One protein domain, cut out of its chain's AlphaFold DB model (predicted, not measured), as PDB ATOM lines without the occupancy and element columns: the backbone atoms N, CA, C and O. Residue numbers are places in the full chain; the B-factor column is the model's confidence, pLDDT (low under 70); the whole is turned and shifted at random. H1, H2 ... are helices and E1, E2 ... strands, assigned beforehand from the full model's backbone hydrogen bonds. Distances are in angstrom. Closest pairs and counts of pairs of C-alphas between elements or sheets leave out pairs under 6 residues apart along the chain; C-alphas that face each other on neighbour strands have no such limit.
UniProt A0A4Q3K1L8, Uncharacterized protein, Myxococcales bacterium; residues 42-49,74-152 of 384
ATOM      1  N   VAL A  42       9.283 -25.703 -48.295       48.56
ATOM      2  CA  VAL A  42       9.235 -27.160 -48.459       48.56
ATOM      3  C   VAL A  42       8.696 -27.819 -47.186       48.56
ATOM      4  O   VAL A  42       7.911 -28.766 -47.242       48.56
ATOM      5  N   GLU A  43       9.050 -27.274 -46.021       50.59
ATOM      6  CA  GLU A  43       8.604 -27.779 -44.723       50.59
ATOM      7  C   GLU A  43       7.096 -27.579 -44.479       50.59
ATOM      8  O   GLU A  43       6.446 -28.424 -43.859       50.59
ATOM      9  N   HIS A  44       6.489 -26.522 -45.024       54.03
ATOM     10  CA  HIS A  44       5.044 -26.279 -44.902       54.03
ATOM     11  C   HIS A  44       4.157 -27.286 -45.644       54.03
ATOM     12  O   HIS A  44       2.986 -27.442 -45.288       54.03
ATOM     13  N   GLN A  45       4.686 -27.958 -46.669       51.81
ATOM     14  CA  GLN A  45       3.896 -28.851 -47.515       51.81
ATOM     15  C   GLN A  45       4.068 -30.331 -47.166       51.81
ATOM     16  O   GLN A  45       3.135 -31.085 -47.429       51.81
ATOM     17  N   LEU A  46       5.195 -30.739 -46.557       48.94
ATOM     18  CA  LEU A  46       5.501 -32.151 -46.276       48.94
ATOM     19  C   LEU A  46       6.448 -32.424 -45.091       48.94
ATOM     20  O   LEU A  46       7.030 -33.506 -45.049       48.94
ATOM     21  N   ALA A  47       6.651 -31.518 -44.120       45.91
ATOM     22  CA  ALA A  47       7.651 -31.715 -43.049       45.91
ATOM     23  C   ALA A  47       7.386 -32.905 -42.103       45.91
ATOM     24  O   ALA A  47       7.018 -32.765 -40.934       45.91
ATOM     25  N   VAL A  48       7.706 -34.098 -42.591       41.44
ATOM     26  CA  VAL A  48       8.070 -35.291 -41.854       41.44
ATOM     27  C   VAL A  48       9.236 -35.928 -42.614       41.44
ATOM     28  O   VAL A  48       9.057 -36.882 -43.358       41.44
ATOM     29  N   ARG A  49      10.452 -35.428 -42.332       45.69
ATOM     30  CA  ARG A  49      11.730 -36.170 -42.181       45.69
ATOM     31  C   ARG A  49      12.888 -35.656 -43.032       45.69
ATOM     32  O   ARG A  49      13.075 -36.063 -44.168       45.69
ATOM     33  N   GLU A  74      10.923 -22.144 -33.475       78.62
ATOM     34  CA  GLU A  74      11.024 -21.333 -32.270       78.62
ATOM     35  C   GLU A  74       9.669 -20.684 -31.946       78.62
ATOM     36  O   GLU A  74       9.091 -20.001 -32.795       78.62
ATOM     37  N   PRO A  75       9.118 -20.893 -30.737       79.88
ATOM     38  CA  PRO A  75       7.983 -20.110 -30.273       79.88
ATOM     39  C   PRO A  75       8.447 -18.683 -29.955       79.88
ATOM     40  O   PRO A  75       9.413 -18.484 -29.218       79.88
ATOM     41  N   VAL A  76       7.747 -17.689 -30.488       83.31
ATOM     42  CA  VAL A  76       8.003 -16.261 -30.287       83.31
ATOM     43  C   VAL A  76       6.682 -15.593 -29.933       83.31
ATOM     44  O   VAL A  76       5.682 -15.811 -30.608       83.31
ATOM     45  N   GLN A  77       6.662 -14.748 -28.903       78.38
ATOM     46  CA  GLN A  77       5.521 -13.862 -28.692       78.38
ATOM     47  C   GLN A  77       5.681 -12.601 -29.533       78.38
ATOM     48  O   GLN A  77       6.590 -11.802 -29.305       78.38
ATOM     49  N   LEU A  78       4.782 -12.415 -30.496       72.94
ATOM     50  CA  LEU A  78       4.711 -11.218 -31.328       72.94
ATOM     51  C   LEU A  78       3.367 -10.540 -31.075       72.94
ATOM     52  O   LEU A  78       2.319 -11.150 -31.243       72.94
ATOM     53  N   GLN A  79       3.394  -9.279 -30.635       71.19
ATOM     54  CA  GLN A  79       2.187  -8.459 -30.429       71.19
ATOM     55  C   GLN A  79       1.110  -9.109 -29.525       71.19
ATOM     56  O   GLN A  79      -0.084  -8.889 -29.709       71.19
ATOM     57  N   GLY A  80       1.520  -9.910 -28.534       72.25
ATOM     58  CA  GLY A  80       0.596 -10.605 -27.625       72.25
ATOM     59  C   GLY A  80      -0.066 -11.860 -28.211       72.25
ATOM     60  O   GLY A  80      -0.989 -12.395 -27.599       72.25
ATOM     61  N   GLN A  81       0.401 -12.327 -29.370       79.62
ATOM     62  CA  GLN A  81       0.035 -13.603 -29.978       79.62
ATOM     63  C   GLN A  81       1.176 -14.612 -29.837       79.62
ATOM     64  O   GLN A  81       2.355 -14.243 -29.863       79.62
ATOM     65  N   ASP A  82       0.817 -15.889 -29.712       84.50
ATOM     66  CA  ASP A  82       1.787 -16.979 -29.745       84.50
ATOM     67  C   ASP A  82       2.099 -17.294 -31.211       84.50
ATOM     68  O   ASP A  82       1.273 -17.856 -31.936       84.50
ATOM     69  N   SER A  83       3.293 -16.913 -31.658       85.75
ATOM     70  CA  SER A  83       3.794 -17.174 -33.004       85.75
ATOM     71  C   SER A  83       4.841 -18.283 -32.990       85.75
ATOM     72  O   SER A  83       5.585 -18.468 -32.032       85.75
ATOM     73  N   PHE A  84       4.925 -19.029 -34.080       85.75
ATOM     74  CA  PHE A  84       5.924 -20.064 -34.302       85.75
ATOM     75  C   PHE A  84       6.716 -19.684 -35.534       85.75
ATOM     76  O   PHE A  84       6.134 -19.526 -36.606       85.75
ATOM     77  N   THR A  85       8.027 -19.530 -35.390       78.81
ATOM     78  CA  THR A  85       8.910 -19.126 -36.479       78.81
ATOM     79  C   THR A  85       9.900 -20.233 -36.815       78.81
ATOM     80  O   THR A  85      10.267 -21.031 -35.957       78.81
ATOM     81  N   ALA A  86      10.334 -20.299 -38.068       74.75
ATOM     82  CA  ALA A  86      11.487 -21.087 -38.478       74.75
ATOM     83  C   ALA A  86      12.359 -20.242 -39.397       74.75
ATOM     84  O   ALA A  86      11.853 -19.591 -40.313       74.75
ATOM     85  N   HIS A  87      13.666 -20.207 -39.126       70.94
ATOM     86  CA  HIS A  87      14.622 -19.381 -39.872       70.94
ATOM     87  C   HIS A  87      14.177 -17.908 -40.012       70.94
ATOM     88  O   HIS A  87      14.302 -17.306 -41.075       70.94
ATOM     89  N   GLY A  88      13.608 -17.336 -38.943       71.69
ATOM     90  CA  GLY A  88      13.141 -15.945 -38.916       71.69
ATOM     91  C   GLY A  88      11.818 -15.675 -39.644       71.69
ATOM     92  O   GLY A  88      11.401 -14.522 -39.709       71.69
ATOM     93  N   ARG A  89      11.133 -16.699 -40.174       73.25
ATOM     94  CA  ARG A  89       9.816 -16.559 -40.820       73.25
ATOM     95  C   ARG A  89       8.717 -17.153 -39.955       73.25
ATOM     96  O   ARG A  89       8.864 -18.269 -39.465       73.25
ATOM     97  N   THR A  90       7.609 -16.438 -39.801       79.69
ATOM     98  CA  THR A  90       6.421 -16.937 -39.099       79.69
ATOM     99  C   THR A  90       5.741 -18.036 -39.907       79.69
ATOM    100  O   THR A  90       5.452 -17.860 -41.085       79.69
ATOM    101  N   LEU A  91       5.498 -19.175 -39.267       78.69
ATOM    102  CA  LEU A  91       4.803 -20.339 -39.818       78.69
ATOM    103  C   LEU A  91       3.326 -20.342 -39.423       78.69
ATOM    104  O   LEU A  91       2.448 -20.653 -40.228       78.69
ATOM    105  N   LEU A  92       3.074 -20.012 -38.156       85.38
ATOM    106  CA  LEU A  92       1.767 -20.033 -37.519       85.38
ATOM    107  C   LEU A  92       1.728 -18.954 -36.437       85.38
ATOM    108  O   LEU A  92       2.642 -18.899 -35.621       85.38
ATOM    109  N   SER A  93       0.661 -18.171 -36.387       88.56
ATOM    110  CA  SER A  93       0.336 -17.286 -35.265       88.56
ATOM    111  C   SER A  93      -1.034 -17.642 -34.714       88.56
ATOM    112  O   SER A  93      -1.950 -17.933 -35.480       88.56
ATOM    113  N   LEU A  94      -1.168 -17.632 -33.391       88.88
ATOM    114  CA  LEU A  94      -2.381 -18.012 -32.676       88.88
ATOM    115  C   LEU A  94      -2.894 -16.844 -31.843       88.88
ATOM    116  O   LEU A  94      -2.122 -16.191 -31.135       88.88
ATOM    117  N   SER A  95      -4.206 -16.617 -31.865       87.81
ATOM    118  CA  SER A  95      -4.822 -15.738 -30.874       87.81
ATOM    119  C   SER A  95      -4.864 -16.387 -29.491       87.81
ATOM    120  O   SER A  95      -4.883 -17.606 -29.333       87.81
ATOM    121  N   SER A  96      -4.910 -15.539 -28.466       79.25
ATOM    122  CA  SER A  96      -4.932 -15.932 -27.054       79.25
ATOM    123  C   SER A  96      -6.253 -16.568 -26.599       79.25
ATOM    124  O   SER A  96      -6.313 -17.183 -25.535       79.25
ATOM    125  N   GLY A  97      -7.328 -16.427 -27.380       80.50
ATOM    126  CA  GLY A  97      -8.635 -17.009 -27.078       80.50
ATOM    127  C   GLY A  97      -8.786 -18.409 -27.663       80.50
ATOM    128  O   GLY A  97      -8.416 -18.633 -28.811       80.50
ATOM    129  N   THR A  98      -9.400 -19.331 -26.916       82.94
ATOM    130  CA  THR A  98      -9.667 -20.700 -27.387       82.94
ATOM    131  C   THR A  98     -11.140 -21.090 -27.310       82.94
ATOM    132  O   THR A  98     -11.863 -20.602 -26.443       82.94
ATOM    133  N   LEU A  99     -11.552 -22.028 -28.159       82.69
ATOM    134  CA  LEU A  99     -12.867 -22.662 -28.212       82.69
ATOM    135  C   LEU A  99     -12.727 -24.175 -27.986       82.69
ATOM    136  O   LEU A  99     -11.741 -24.785 -28.414       82.69
ATOM    137  N   GLN A 100     -13.705 -24.793 -27.321       79.25
ATOM    138  CA  GLN A 100     -13.780 -26.255 -27.235       79.25
ATOM    139  C   GLN A 100     -14.357 -26.807 -28.536       79.25
ATOM    140  O   GLN A 100     -15.469 -26.459 -28.920       79.25
ATOM    141  N   ALA A 101     -13.613 -27.679 -29.211       72.12
ATOM    142  CA  ALA A 101     -14.053 -28.264 -30.469       72.12
ATOM    143  C   ALA A 101     -13.345 -29.601 -30.735       72.12
ATOM    144  O   ALA A 101     -12.224 -29.812 -30.264       72.12
ATOM    145  N   PRO A 102     -13.948 -30.500 -31.535       70.06
ATOM    146  CA  PRO A 102     -13.240 -31.656 -32.063       70.06
ATOM    147  C   PRO A 102     -12.124 -31.194 -33.016       70.06
ATOM    148  O   PRO A 102     -12.353 -30.880 -34.184       70.06
ATOM    149  N   THR A 103     -10.892 -31.153 -32.506       76.69
ATOM    150  CA  THR A 103      -9.723 -30.583 -33.199       76.69
ATOM    151  C   THR A 103      -9.288 -31.391 -34.424       76.69
ATOM    152  O   THR A 103      -8.762 -30.827 -35.380       76.69
ATOM    153  N   ALA A 104      -9.536 -32.702 -34.437       73.94
ATOM    154  CA  ALA A 104      -9.036 -33.609 -35.470       73.94
ATOM    155  C   ALA A 104      -9.558 -33.282 -36.883       73.94
ATOM    156  O   ALA A 104      -8.769 -33.167 -37.821       73.94
ATOM    157  N   ALA A 105     -10.872 -33.083 -37.035       72.75
ATOM    158  CA  ALA A 105     -11.484 -32.775 -38.330       72.75
ATOM    159  C   ALA A 105     -11.045 -31.398 -38.853       72.75
ATOM    160  O   ALA A 105     -10.706 -31.258 -40.028       72.75
ATOM    161  N   PHE A 106     -10.975 -30.405 -37.962       79.25
ATOM    162  CA  PHE A 106     -10.499 -29.065 -38.296       79.25
ATOM    163  C   PHE A 106      -9.050 -29.083 -38.789       79.25
ATOM    164  O   PHE A 106      -8.736 -28.522 -39.832       79.25
ATOM    165  N   LEU A 107      -8.157 -29.776 -38.084       79.12
ATOM    166  CA  LEU A 107      -6.746 -29.839 -38.469       79.12
ATOM    167  C   LEU A 107      -6.525 -30.639 -39.749       79.12
ATOM    168  O   LEU A 107      -5.650 -30.293 -40.544       79.12
ATOM    169  N   HIS A 108      -7.336 -31.676 -39.978       73.56
ATOM    170  CA  HIS A 108      -7.356 -32.371 -41.257       73.56
ATOM    171  C   HIS A 108      -7.750 -31.414 -42.393       73.56
ATOM    172  O   HIS A 108      -7.049 -31.362 -43.401       73.56
ATOM    173  N   PHE A 109      -8.806 -30.614 -42.209       77.25
ATOM    174  CA  PHE A 109      -9.217 -29.584 -43.166       77.25
ATOM    175  C   PHE A 109      -8.107 -28.559 -43.424       77.25
ATOM    176  O   PHE A 109      -7.723 -28.368 -44.579       77.25
ATOM    177  N   VAL A 110      -7.536 -27.965 -42.368       79.19
ATOM    178  CA  VAL A 110      -6.463 -26.965 -42.487       79.19
ATOM    179  C   VAL A 110      -5.305 -27.519 -43.310       79.19
ATOM    180  O   VAL A 110      -4.875 -26.892 -44.275       79.19
ATOM    181  N   ARG A 111      -4.856 -28.738 -43.006       76.75
ATOM    182  CA  ARG A 111      -3.749 -29.370 -43.729       76.75
ATOM    183  C   ARG A 111      -4.067 -29.691 -45.190       76.75
ATOM    184  O   ARG A 111      -3.187 -29.592 -46.053       76.75
ATOM    185  N   SER A 112      -5.288 -30.135 -45.462       70.12
ATOM    186  CA  SER A 112      -5.705 -30.518 -46.811       70.12
ATOM    187  C   SER A 112      -5.880 -29.294 -47.708       70.12
ATOM    188  O   SER A 112      -5.439 -29.326 -48.853       70.12
ATOM    189  N   VAL A 113      -6.440 -28.200 -47.181       71.44
ATOM    190  CA  VAL A 113      -6.748 -26.989 -47.959       71.44
ATOM    191  C   VAL A 113      -5.588 -25.998 -47.969       71.44
ATOM    192  O   VAL A 113      -5.141 -25.581 -49.031       71.44
ATOM    193  N   PHE A 114      -5.066 -25.649 -46.795       73.75
ATOM    194  CA  PHE A 114      -4.063 -24.589 -46.632       73.75
ATOM    195  C   PHE A 114      -2.646 -25.133 -46.403       73.75
ATOM    196  O   PHE A 114      -1.671 -24.390 -46.502       73.75
ATOM    197  N   GLY A 115      -2.515 -26.431 -46.111       73.44
ATOM    198  CA  GLY A 115      -1.243 -27.026 -45.710       73.44
ATOM    199  C   GLY A 115      -0.922 -26.726 -44.248       73.44
ATOM    200  O   GLY A 115      -1.803 -26.706 -43.389       73.44
ATOM    201  N   GLY A 116       0.356 -26.517 -43.952       74.00
ATOM    202  CA  GLY A 116       0.815 -26.156 -42.617       74.00
ATOM    203  C   GLY A 116       1.658 -27.246 -41.973       74.00
ATOM    204  O   GLY A 116       1.494 -28.445 -42.214       74.00
ATOM    205  N   HIS A 117       2.588 -26.802 -41.132       74.81
ATOM    206  CA  HIS A 117       3.614 -27.662 -40.569       74.81
ATOM    207  C   HIS A 117       3.008 -28.765 -39.666       74.81
ATOM    208  O   HIS A 117       2.377 -28.439 -38.651       74.81
ATOM    209  N   PRO A 118       3.242 -30.070 -39.930       71.69
ATOM    210  CA  PRO A 118       2.588 -31.172 -39.211       71.69
ATOM    211  C   PRO A 118       2.781 -31.139 -37.691       71.69
ATOM    212  O   PRO A 118       1.869 -31.482 -36.940       71.69
ATOM    213  N   LEU A 119       3.953 -30.705 -37.212       73.75
ATOM    214  CA  LEU A 119       4.210 -30.568 -35.772       73.75
ATOM    215  C   LEU A 119       3.401 -29.438 -35.124       73.75
ATOM    216  O   LEU A 119       2.978 -29.591 -33.981       73.75
ATOM    217  N   LEU A 120       3.165 -28.339 -35.845       79.19
ATOM    218  CA  LEU A 120       2.383 -27.211 -35.343       79.19
ATOM    219  C   LEU A 120       0.898 -27.568 -35.310       79.19
ATOM    220  O   LEU A 120       0.245 -27.387 -34.285       79.19
ATOM    221  N   LEU A 121       0.396 -28.195 -36.376       80.06
ATOM    222  CA  LEU A 121      -0.968 -28.722 -36.408       80.06
ATOM    223  C   LEU A 121      -1.185 -29.788 -35.324       80.06
ATOM    224  O   LEU A 121      -2.196 -29.779 -34.630       80.06
ATOM    225  N   ARG A 122      -0.205 -30.669 -35.090       75.19
ATOM    226  CA  ARG A 122      -0.260 -31.624 -33.975       75.19
ATOM    227  C   ARG A 122      -0.301 -30.920 -32.619       75.19
ATOM    228  O   ARG A 122      -1.047 -31.354 -31.746       75.19
ATOM    229  N   ARG A 123       0.477 -29.854 -32.427       77.38
ATOM    230  CA  ARG A 123       0.458 -29.074 -31.182       77.38
ATOM    231  C   ARG A 123      -0.921 -28.462 -30.935       77.38
ATOM    232  O   ARG A 123      -1.419 -28.576 -29.825       77.38
ATOM    233  N   LEU A 124      -1.575 -27.949 -31.978       80.19
ATOM    234  CA  LEU A 124      -2.956 -27.458 -31.899       80.19
ATOM    235  C   LEU A 124      -3.961 -28.540 -31.474       80.19
ATOM    236  O   LEU A 124      -4.926 -28.239 -30.780       80.19
ATOM    237  N   SER A 125      -3.751 -29.809 -31.846       75.94
ATOM    238  CA  SER A 125      -4.654 -30.891 -31.414       75.94
ATOM    239  C   SER A 125      -4.502 -31.297 -29.949       75.94
ATOM    240  O   SER A 125      -5.443 -31.868 -29.400       75.94
ATOM    241  N   ALA A 126      -3.337 -31.051 -29.337       75.88
ATOM    242  CA  ALA A 126      -2.942 -31.689 -28.080       75.88
ATOM    243  C   ALA A 126      -3.863 -31.329 -26.904       75.88
ATOM    244  O   ALA A 126      -4.153 -32.189 -26.075       75.88
ATOM    245  N   ASP A 127      -4.372 -30.098 -26.886       71.44
ATOM    246  CA  ASP A 127      -5.155 -29.571 -25.765       71.44
ATOM    247  C   ASP A 127      -6.674 -29.678 -25.982       71.44
ATOM    248  O   ASP A 127      -7.456 -29.219 -25.148       71.44
ATOM    249  N   GLY A 128      -7.118 -30.263 -27.105       76.19
ATOM    250  CA  GLY A 128      -8.545 -30.387 -27.441       76.19
ATOM    251  C   GLY A 128      -9.265 -29.040 -27.597       76.19
ATOM    252  O   GLY A 128     -10.487 -28.961 -27.470       76.19
ATOM    253  N   ARG A 129      -8.504 -27.968 -27.831       81.94
ATOM    254  CA  ARG A 129      -8.980 -26.591 -27.948       81.94
ATOM    255  C   ARG A 129      -8.459 -25.983 -29.239       81.94
ATOM    256  O   ARG A 129      -7.297 -26.176 -29.583       81.94
ATOM    257  N   LEU A 130      -9.312 -25.245 -29.938       84.69
ATOM    258  CA  LEU A 130      -8.922 -24.477 -31.118       84.69
ATOM    259  C   LEU A 130      -8.737 -23.008 -30.743       84.69
ATOM    260  O   LEU A 130      -9.511 -22.507 -29.930       84.69
ATOM    261  N   PRO A 131      -7.758 -22.297 -31.313       87.00
ATOM    262  CA  PRO A 131      -7.690 -20.847 -31.189       87.00
ATOM    263  C   PRO A 131      -8.907 -20.209 -31.881       87.00
ATOM    264  O   PRO A 131      -9.442 -20.768 -32.839       87.00
ATOM    265  N   ARG A 132      -9.338 -19.029 -31.425       87.69
ATOM    266  CA  ARG A 132     -10.399 -18.252 -32.096       87.69
ATOM    267  C   ARG A 132      -9.978 -17.774 -33.473       87.69
ATOM    268  O   ARG A 132     -10.812 -17.636 -34.352       87.69
ATOM    269  N   SER A 133      -8.689 -17.547 -33.652       88.25
ATOM    270  CA  SER A 133      -8.110 -17.228 -34.941       88.25
ATOM    271  C   SER A 133      -6.701 -17.779 -35.038       88.25
ATOM    272  O   SER A 133      -5.962 -17.817 -34.049       88.25
ATOM    273  N   LEU A 134      -6.340 -18.234 -36.229       89.12
ATOM    274  CA  LEU A 134      -4.988 -18.673 -36.532       89.12
ATOM    275  C   LEU A 134      -4.559 -18.112 -37.879       89.12
ATOM    276  O   LEU A 134      -5.330 -18.137 -38.834       89.12
ATOM    277  N   THR A 135      -3.322 -17.645 -37.957       87.25
ATOM    278  CA  THR A 135      -2.720 -17.141 -39.190       87.25
ATOM    279  C   THR A 135      -1.622 -18.092 -39.624       87.25
ATOM    280  O   THR A 135      -0.715 -18.388 -38.852       87.25
ATOM    281  N   LEU A 136      -1.711 -18.593 -40.850       82.62
ATOM    282  CA  LEU A 136      -0.738 -19.491 -41.459       82.62
ATOM    283  C   LEU A 136       0.002 -18.751 -42.561       82.62
ATOM    284  O   LEU A 136      -0.628 -18.111 -43.402       82.62
ATOM    285  N   ALA A 137       1.317 -18.930 -42.632       73.69
ATOM    286  CA  ALA A 137       2.026 -18.635 -43.867       73.69
ATOM    287  C   ALA A 137       1.610 -19.669 -44.926       73.69
ATOM    288  O   ALA A 137       1.880 -20.865 -44.792       73.69
ATOM    289  N   ALA A 138       0.925 -19.215 -45.971       62.41
ATOM    290  CA  ALA A 138       0.452 -20.046 -47.063       62.41
ATOM    291  C   ALA A 138       1.007 -19.519 -48.385       62.41
ATOM    292  O   ALA A 138       0.733 -18.401 -48.816       62.41
ATOM    293  N   LEU A 139       1.780 -20.356 -49.069       53.53
ATOM    294  CA  LEU A 139       2.103 -20.135 -50.471       53.53
ATOM    295  C   LEU A 139       1.127 -20.954 -51.302       53.53
ATOM    296  O   LEU A 139       1.256 -22.173 -51.420       53.53
ATOM    297  N   MET A 140       0.127 -20.262 -51.845       50.22
ATOM    298  CA  MET A 140      -0.671 -20.789 -52.944       50.22
ATOM    299  C   MET A 140       0.234 -20.833 -54.185       50.22
ATOM    300  O   MET A 140       0.959 -19.866 -54.419       50.22
ATOM    301  N   PRO A 141       0.198 -21.897 -55.009       41.28
ATOM    302  CA  PRO A 141       1.038 -22.013 -56.208       41.28
ATOM    303  C   PRO A 141       0.935 -20.820 -57.172       41.28
ATOM    304  O   PRO A 141       1.844 -20.575 -57.958       41.28
ATOM    305  N   THR A 142      -0.169 -20.074 -57.107       39.91
ATOM    306  CA  THR A 142      -0.508 -18.954 -57.991       39.91
ATOM    307  C   THR A 142      -0.319 -17.570 -57.366       39.91
ATOM    308  O   THR A 142      -0.449 -16.577 -58.077       39.91
ATOM    309  N   VAL A 143      -0.009 -17.466 -56.066       42.31
ATOM    310  CA  VAL A 143       0.130 -16.176 -55.372       42.31
ATOM    311  C   VAL A 143       1.439 -16.157 -54.596       42.31
ATOM    312  O   VAL A 143       1.656 -16.971 -53.701       42.31
ATOM    313  N   SER A 144       2.304 -15.199 -54.924       44.34
ATOM    314  CA  SER A 144       3.504 -14.871 -54.158       44.34
ATOM    315  C   SER A 144       3.147 -14.701 -52.679       44.34
ATOM    316  O   SER A 144       2.474 -13.736 -52.352       44.34
ATOM    317  N   GLY A 145       3.577 -15.623 -51.809       54.91
ATOM    318  CA  GLY A 145       3.644 -15.447 -50.350       54.91
ATOM    319  C   GLY A 145       2.438 -14.766 -49.702       54.91
ATOM    320  O   GLY A 145       2.442 -13.548 -49.573       54.91
ATOM    321  N   GLY A 146       1.454 -15.532 -49.227       65.31
ATOM    322  CA  GLY A 146       0.324 -14.993 -48.468       65.31
ATOM    323  C   GLY A 146       0.330 -15.423 -47.003       65.31
ATOM    324  O   GLY A 146       0.860 -16.474 -46.641       65.31
ATOM    325  N   GLU A 147      -0.308 -14.625 -46.158       76.38
ATOM    326  CA  GLU A 147      -0.797 -15.078 -44.859       76.38
ATOM    327  C   GLU A 147      -2.293 -15.369 -44.990       76.38
ATOM    328  O   GLU A 147      -3.043 -14.570 -45.552       76.38
ATOM    329  N   ILE A 148      -2.730 -16.527 -44.502       78.75
ATOM    330  CA  ILE A 148      -4.147 -16.883 -44.421       78.75
ATOM    331  C   ILE A 148      -4.538 -16.868 -42.957       78.75
ATOM    332  O   ILE A 148      -4.034 -17.674 -42.177       78.75
ATOM    333  N   THR A 149      -5.463 -15.983 -42.603       86.25
ATOM    334  CA  THR A 149      -6.087 -15.965 -41.281       86.25
ATOM    335  C   THR A 149      -7.408 -16.716 -41.338       86.25
ATOM    336  O   THR A 149      -8.294 -16.372 -42.117       86.25
ATOM    337  N   LEU A 150      -7.534 -17.753 -40.514       85.69
ATOM    338  CA  LEU A 150      -8.779 -18.475 -40.294       85.69
ATOM    339  C   LEU A 150      -9.386 -18.002 -38.980       85.69
ATOM    340  O   LEU A 150      -8.754 -18.125 -37.933       85.69
ATOM    341  N   GLU A 151     -10.615 -17.507 -39.045       87.94
ATOM    342  CA  GLU A 151     -11.441 -17.198 -37.881       87.94
ATOM    343  C   GLU A 151     -12.326 -18.412 -37.572       87.94
ATOM    344  O   GLU A 151     -13.031 -18.931 -38.439       87.94
ATOM    345  N   VAL A 152     -12.268 -18.889 -36.333       84.69
ATOM    346  CA  VAL A 152     -13.040 -20.026 -35.835       84.69
ATOM    347  C   VAL A 152     -14.190 -19.481 -35.002       84.69
ATOM    348  O   VAL A 152     -13.983 -18.837 -33.973       84.69
TER     349      VAL A 152
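This is residues 42 to 49 and 74 to 152 of the 384 residues of an uncharacterized protein of Myxococcales bacterium (UniProt A0A4Q3K1L8). A strongly twisted wall of five antiparallel strands, E1, E2, E3, E6 and E7, has helices on one side of it: the helical hairpin of H2 and H3, and the short H1, with H1 and H3 only grazing the sheet. At one end, a small two-strand ribbon of E4 and E5 bridges from the sheet to the helical hairpin. The printed part has 87 residues with three named helices and seven named strands, in the order H1 E1 E2 E3 E4 H2 H3 E5 E6 E7, and its class is mixed, helices and strands. The whole is compact and rounded, with a radius of gyration of the C-alphas of 12.3 A and spans of 33 by 28 by 26 A.

H1, residues 42 to 46, begins with C-alpha 42 at (9.235, -27.160, -48.459). E1 is residues 74 to 78, 12.0 A long; E2 is residues 81 to 86, 16.1 A; E3 is residues 89 to 94, 14.7 A. E4 is residues 98 to 100. H2, residues 103 to 113, runs 15.5 A from C-alpha 103 at (-9.723, -30.583, -33.199). H3 is residues 118 to 126, 12.4 A. E5, residues 129 to 131, runs on into E6, residues 133 to 138, 15.1 A, at 69 degrees. E7, residues 146 to 151, is 16.0 A long and ends with C-alpha 151 at (-11.441, -17.198, -37.881).

The sheet has the order E1 E2 E3 E6 E7, with E1 and E7 its edge strands. E1, E2 and E3 form a meander, each strand the antiparallel neighbour of the one before; N 76 and O 83 are 2.8 A apart, N 84 and O 92 2.8 A. E3 and E6 are antiparallel at 159 degrees, with N 93 and O 135 at 2.8 A. E6 and E7 form a hairpin, with N 136 and O 148 at 2.8 A. H3 is on the sheet, only just, and only grazes it with residues 120 to 124; the C-alphas of Leu 92 and Leu 120 are 7.5 A apart. H1 only grazes the sheet with residues 43 to 45. H2 is not on the sheet. H2 and H3 touch, closest at the C-alphas of Thr 103 and Ser 125, 5.4 A, at a shallow tilt of 23 degrees, opposite ways. H1 and H3 are close but not clearly touching, with the C-alphas of Leu 46 and Pro 118 7.7 A apart. E4 and E5 are antiparallel, with N 99 and O 130 at 2.7 A. In H1, H2 and H3 every O i to N i+4 pair is within hydrogen-bond range.

The two C-alphas farthest apart, those of Gln 100 and Thr 142, are 34.3 A apart. Residues 50 to 73 are not printed, and C-alphas 49 and 74 are 17.9 A apart across this cut. Of the links that are printed whole, E6 to E7 is short, with 7 residues, and the others are tight. The mean pLDDT of the printed part is 73.1; residues 42 to 49 and 138 to 146 are under 70.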